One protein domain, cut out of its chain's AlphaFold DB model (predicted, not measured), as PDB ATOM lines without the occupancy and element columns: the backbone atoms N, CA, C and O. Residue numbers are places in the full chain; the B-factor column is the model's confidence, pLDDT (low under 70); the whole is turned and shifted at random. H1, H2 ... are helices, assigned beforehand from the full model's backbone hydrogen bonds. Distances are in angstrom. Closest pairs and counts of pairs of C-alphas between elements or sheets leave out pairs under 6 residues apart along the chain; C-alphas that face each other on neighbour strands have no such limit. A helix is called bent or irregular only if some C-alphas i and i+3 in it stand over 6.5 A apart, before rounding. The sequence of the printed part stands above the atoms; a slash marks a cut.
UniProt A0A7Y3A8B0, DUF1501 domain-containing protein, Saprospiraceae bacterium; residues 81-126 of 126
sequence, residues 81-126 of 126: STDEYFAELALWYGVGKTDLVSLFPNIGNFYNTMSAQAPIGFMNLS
ATOM      1  N   SER A  81     183.521 317.306 182.192       95.50
ATOM      2  CA  SER A  81     184.623 316.368 182.004       95.50
ATOM      3  C   SER A  81     184.229 314.937 182.384       95.50
ATOM      4  O   SER A  81     183.411 314.689 183.274       95.50
ATOM      5  N   THR A  82     184.865 313.963 181.734       95.44
ATOM      6  CA  THR A  82     184.750 312.549 182.113       95.44
ATOM      7  C   THR A  82     185.214 312.314 183.555       95.44
ATOM      8  O   THR A  82     184.597 311.532 184.276       95.44
ATOM      9  N   ASP A  83     186.250 313.034 183.996       97.31
ATOM     10  CA  ASP A  83     186.778 312.950 185.358       97.31
ATOM     11  C   ASP A  83     185.748 313.425 186.394       97.31
ATOM     12  O   ASP A  83     185.553 312.740 187.392       97.31
ATOM     13  N   GLU A  84     185.030 314.534 186.169       97.38
ATOM     14  CA  GLU A  84     183.957 314.985 187.077       97.38
ATOM     15  C   GLU A  84     182.817 313.970 187.179       97.38
ATOM     16  O   GLU A  84     182.324 313.689 188.274       97.38
ATOM     17  N   TYR A  85     182.425 313.394 186.039       97.56
ATOM     18  CA  TYR A  85     181.366 312.392 185.971       97.56
ATOM     19  C   TYR A  85     181.687 311.165 186.824       97.56
ATOM     20  O   TYR A  85     180.870 310.736 187.645       97.56
ATOM     21  N   PHE A  86     182.899 310.627 186.682       97.88
ATOM     22  CA  PHE A  86     183.320 309.474 187.469       97.88
ATOM     23  C   PHE A  86     183.733 309.827 188.896       97.88
ATOM     24  O   PHE A  86     183.545 308.995 189.781       97.88
ATOM     25  N   ALA A  87     184.228 311.038 189.160       98.19
ATOM     26  CA  ALA A  87     184.520 311.491 190.515       98.19
ATOM     27  C   ALA A  87     183.261 311.490 191.381       98.19
ATOM     28  O   ALA A  87     183.302 311.044 192.526       98.19
ATOM     29  N   GLU A  88     182.123 311.923 190.844       98.12
ATOM     30  CA  GLU A  88     180.876 311.916 191.601       98.12
ATOM     31  C   GLU A  88     180.355 310.503 191.887       98.12
ATOM     32  O   GLU A  88     179.950 310.213 193.015       98.12
ATOM     33  N   LEU A  89     180.438 309.603 190.902       98.19
ATOM     34  CA  LEU A  89     180.131 308.183 191.103       98.19
ATOM     35  C   LEU A  89     181.078 307.539 192.126       98.19
ATOM     36  O   LEU A  89     180.628 306.764 192.965       98.19
ATOM     37  N   ALA A  90     182.369 307.875 192.090       97.94
ATOM     38  CA  ALA A  90     183.368 307.369 193.026       97.94
ATOM     39  C   ALA A  90     183.088 307.837 194.461       97.94
ATOM     40  O   ALA A  90     183.135 307.026 195.385       97.94
ATOM     41  N   LEU A  91     182.740 309.116 194.648       97.62
ATOM     42  CA  LEU A  91     182.329 309.644 195.952       97.62
ATOM     43  C   LEU A  91     181.083 308.921 196.479       97.62
ATOM     44  O   LEU A  91     181.059 308.535 197.645       97.62
ATOM     45  N   TRP A  92     180.078 308.684 195.629       97.50
ATOM     46  CA  TRP A  92     178.907 307.881 196.005       97.50
ATOM     47  C   TRP A  92     179.283 306.440 196.379       97.50
ATOM     48  O   TRP A  92     178.736 305.885 197.329       97.50
ATOM     49  N   TYR A  93     180.253 305.850 195.679       96.94
ATOM     50  CA  TYR A  93     180.762 304.506 195.958       96.94
ATOM     51  C   TYR A  93     181.640 304.427 197.225       96.94
ATOM     52  O   TYR A  93     182.109 303.351 197.592       96.94
ATOM     53  N   GLY A  94     181.858 305.552 197.915       96.62
ATOM     54  CA  GLY A  94     182.590 305.617 199.180       96.62
ATOM     55  C   GLY A  94     184.080 305.930 199.047       96.62
ATOM     56  O   GLY A  94     184.817 305.785 200.022       96.62
ATOM     57  N   VAL A  95     184.548 306.365 197.873       97.25
ATOM     58  CA  VAL A  95     185.929 306.841 197.701       97.25
ATOM     59  C   VAL A  95     186.129 308.155 198.460       97.25
ATOM     60  O   VAL A  95     185.296 309.060 198.403       97.25
ATOM     61  N   GLY A  96     187.259 308.282 199.160       96.12
ATOM     62  CA  GLY A  96     187.623 309.508 199.862       96.12
ATOM     63  C   GLY A  96     187.965 310.650 198.903       96.12
ATOM     64  O   GLY A  96     188.603 310.452 197.870       96.12
ATOM     65  N   LYS A  97     187.609 311.888 199.268       96.00
ATOM     66  CA  LYS A  97     187.890 313.097 198.465       96.00
ATOM     67  C   LYS A  97     189.363 313.246 198.066       96.00
ATOM     68  O   LYS A  97     189.664 313.656 196.949       96.00
ATOM     69  N   THR A  98     190.281 312.897 198.967       94.94
ATOM     70  CA  THR A  98     191.730 312.971 198.731       94.94
ATOM     71  C   THR A  98     192.223 311.939 197.721       94.94
ATOM     72  O   THR A  98     193.231 312.177 197.060       94.94
ATOM     73  N   ASP A  99     191.507 310.826 197.568       97.38
ATOM     74  CA  ASP A  99     191.901 309.719 196.693       97.38
ATOM     75  C   ASP A  99     191.462 309.945 195.242       97.38
ATOM     76  O   ASP A  99     191.967 309.288 194.331       97.38
ATOM     77  N   LEU A 100     190.575 310.919 194.998       97.69
ATOM     78  CA  LEU A 100     190.098 311.255 193.655       97.69
ATOM     79  C   LEU A 100     191.237 311.623 192.700       97.69
ATOM     80  O   LEU A 100     191.172 311.260 191.534       97.69
ATOM     81  N   VAL A 101     192.295 312.285 193.178       96.62
ATOM     82  CA  VAL A 101     193.450 312.666 192.339       96.62
ATOM     83  C   VAL A 101     194.234 311.437 191.863       96.62
ATOM     84  O   VAL A 101     194.809 311.452 190.778       96.62
ATOM     85  N   SER A 102     194.231 310.355 192.646       97.06
ATOM     86  CA  SER A 102     194.876 309.093 192.272       97.06
ATOM     87  C   SER A 102     194.076 308.329 191.215       97.06
ATOM     88  O   SER A 102     194.669 307.661 190.370       97.06
ATOM     89  N   LEU A 103     192.740 308.414 191.259       97.38
ATOM     90  CA  LEU A 103     191.851 307.762 190.290       97.38
ATOM     91  C   LEU A 103     191.702 308.569 188.995       97.38
ATOM     92  O   LEU A 103     191.648 307.991 187.912       97.38
ATOM     93  N   PHE A 104     191.647 309.894 189.116       97.62
ATOM     94  CA  PHE A 104     191.352 310.837 188.041       97.62
ATOM     95  C   PHE A 104     192.439 311.921 188.011       97.62
ATOM     96  O   PHE A 104     192.271 312.992 188.598       97.62
ATOM     97  N   PRO A 105     193.588 311.668 187.356       96.06
ATOM     98  CA  PRO A 105     194.736 312.573 187.414       96.06
ATOM     99  C   PRO A 105     194.463 313.990 186.890       96.06
ATOM    100  O   PRO A 105     195.175 314.920 187.269       96.06
ATOM    101  N   ASN A 106     193.445 314.177 186.040       96.94
ATOM    102  CA  ASN A 106     193.100 315.485 185.485       96.94
ATOM    103  C   ASN A 106     191.995 316.203 186.273       96.94
ATOM    104  O   ASN A 106     191.677 317.341 185.925       96.94
ATOM    105  N   ILE A 107     191.447 315.603 187.340       97.56
ATOM    106  CA  ILE A 107     190.299 316.154 188.079       97.56
ATOM    107  C   ILE A 107     190.552 317.571 188.588       97.56
ATOM    108  O   ILE A 107     189.644 318.391 188.567       97.56
ATOM    109  N   GLY A 108     191.792 317.903 188.962       96.62
ATOM    110  CA  GLY A 108     192.156 319.237 189.453       96.62
ATOM    111  C   GLY A 108     191.978 320.367 188.429       96.62
ATOM    112  O   GLY A 108     191.933 321.528 188.828       96.62
ATOM    113  N   ASN A 109     191.845 320.050 187.137       97.06
ATOM    114  CA  ASN A 109     191.533 321.033 186.095       97.06
ATOM    115  C   ASN A 109     190.041 321.398 186.046       97.06
ATOM    116  O   ASN A 109     189.690 322.426 185.473       97.06
ATOM    117  N   PHE A 110     189.178 320.558 186.622       96.62
ATOM    118  CA  PHE A 110     187.725 320.643 186.465       96.62
ATOM    119  C   PHE A 110     186.995 320.788 187.806       96.62
ATOM    120  O   PHE A 110     186.011 321.510 187.908       96.62
ATOM    121  N   TYR A 111     187.522 320.179 188.869       97.12
ATOM    122  CA  TYR A 111     186.907 320.154 190.188       97.12
ATOM    123  C   TYR A 111     187.944 320.286 191.310       97.12
ATOM    124  O   TYR A 111     188.970 319.605 191.349       97.12
ATOM    125  N   ASN A 112     187.636 321.140 192.289       96.69
ATOM    126  CA  ASN A 112     188.384 321.192 193.540       96.69
ATOM    127  C   ASN A 112     187.951 320.023 194.434       96.69
ATOM    128  O   ASN A 112     186.875 320.067 195.028       96.69
ATOM    129  N   THR A 113     188.812 319.016 194.591       95.31
ATOM    130  CA  THR A 113     188.518 317.801 195.374       95.31
ATOM    131  C   THR A 113     188.216 318.064 196.848       95.31
ATOM    132  O   THR A 113     187.551 317.259 197.494       95.31
ATOM    133  N   MET A 114     188.632 319.214 197.381       93.75
ATOM    134  CA  MET A 114     188.344 319.630 198.756       93.75
ATOM    135  C   MET A 114     187.072 320.481 198.877       93.75
ATOM    136  O   MET A 114     186.733 320.928 199.974       93.75
ATOM    137  N   SER A 115     186.357 320.708 197.773       94.25
ATOM    138  CA  SER A 115     185.105 321.459 197.748       94.25
ATOM    139  C   SER A 115     184.027 320.814 198.625       94.25
ATOM    140  O   SER A 115     183.962 319.591 198.792       94.25
ATOM    141  N   ALA A 116     183.151 321.645 199.196       92.06
ATOM    142  CA  ALA A 116     181.944 321.175 199.875       92.06
ATOM    143  C   ALA A 116     180.858 320.752 198.873       92.06
ATOM    144  O   ALA A 116     180.016 319.919 199.197       92.06
ATOM    145  N   GLN A 117     180.887 321.314 197.662       94.56
ATOM    146  CA  GLN A 117     179.981 320.961 196.576       94.56
ATOM    147  C   GLN A 117     180.420 319.646 195.924       94.56
ATOM    148  O   GLN A 117     181.614 319.355 195.844       94.56
ATOM    149  N   ALA A 118     179.452 318.860 195.453       96.00
ATOM    150  CA  ALA A 118     179.711 317.693 194.611       96.00
ATOM    151  C   ALA A 118     180.304 318.116 193.247       96.00
ATOM    152  O   ALA A 118     180.133 319.280 192.876       96.00
ATOM    153  N   PRO A 119     180.968 317.206 192.505       97.12
ATOM    154  CA  PRO A 119     181.546 317.521 191.197       97.12
ATOM    155  C   PRO A 119     180.522 318.088 190.203       97.12
ATOM    156  O   PRO A 119     180.703 319.198 189.717       97.12
ATOM    157  N   ILE A 120     179.413 317.382 189.965       97.50
ATOM    158  CA  ILE A 120     178.316 317.811 189.080       97.50
ATOM    159  C   ILE A 120     177.013 318.013 189.877       97.50
ATOM    160  O   ILE A 120     176.234 318.924 189.596       97.50
ATOM    161  N   GLY A 121     176.778 317.200 190.908       97.19
ATOM    162  CA  GLY A 121     175.638 317.263 191.815       97.19
ATOM    163  C   GLY A 121     174.464 316.346 191.471       97.19
ATOM    164  O   GLY A 121     173.403 316.530 192.076       97.19
ATOM    165  N   PHE A 122     174.626 315.380 190.561       97.62
ATOM    166  CA  PHE A 122     173.594 314.400 190.195       97.62
ATOM    167  C   PHE A 122     173.402 313.254 191.196       97.62
ATOM    168  O   PHE A 122     172.417 312.526 191.095       97.62
ATOM    169  N   MET A 123     174.278 313.106 192.188       97.81
ATOM    170  CA  MET A 123     174.150 312.115 193.255       97.81
ATOM    171  C   MET A 123     173.726 312.758 194.580       97.81
ATOM    172  O   MET A 123     174.125 313.869 194.950       97.81
ATOM    173  N   ASN A 124     172.910 312.028 195.336       96.38
ATOM    174  CA  ASN A 124     172.705 312.240 196.763       96.38
ATOM    175  C   ASN A 124     173.867 311.577 197.512       96.38
ATOM    176  O   ASN A 124     173.831 310.378 197.790       96.38
ATOM    177  N   LEU A 125     174.908 312.362 197.793       92.62
ATOM    178  CA  LEU A 125     176.045 311.937 198.606       92.62
ATOM    179  C   LEU A 125     175.626 311.916 200.087       92.62
ATOM    180  O   LEU A 125     174.950 312.841 200.541       92.62
ATOM    181  N   SER A 126     175.967 310.836 200.793       72.38
ATOM    182  CA  SER A 126     175.669 310.620 202.219       72.38
ATOM    183  C   SER A 126     176.494 311.505 203.144       72.38
ATOM    184  O   SER A 126     177.687 311.705 202.821       72.38
TER     185      SER A 126
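Overview. This is residues 81 to 126 of the 126 residues of the protein "DUF1501 domain-containing protein" of Saprospiraceae bacterium (UniProt A0A7Y3A8B0). With little regular structure, this is a small body in which helix H1 has the short helix H2 folded back slantwise along one side. A long unnamed stretch, residues 104 to 126, loops from H2 round to another side of H1. The printed part has 46 residues with two named helices, H1 then H2, and no named strand. The named elements hold only 18 of them, class all helix. It is compact, with a radius of gyration of the C-alphas of 9.1 A and spans of 24 by 17 by 16 A.

Along the chain. H1, residues 82 to 92, is 15.8 A long and begins at C-alpha 82 (184.750, 312.549, 182.113). H2, residues 97 to 103, is 10.5 A long and ends at C-alpha 103 (191.851, 307.762, 190.290). H2 is only just irregular: C-alphas 98 and 101 are 6.6 A apart.

Arrangement. H1 and H2 only just touch, with 3 pairs of C-alphas within 8 A; the closest C-alphas, of Ala 87 and Leu 100, are 6.4 A apart. They run opposite ways at a steep tilt of 47 degrees. In H1 every O i to N i+4 pair is within hydrogen-bond range; in H2 1 of 3 is, beside 3 of 4 O i to N i+3 pairs.

Size, cuts and confidence. The C-alphas farthest apart, of Asn 109 and Ser 126, are 24.9 A apart. The printed part has no cut, and the link from H1 to H2 is tight. No printed residue is under 70 in pLDDT.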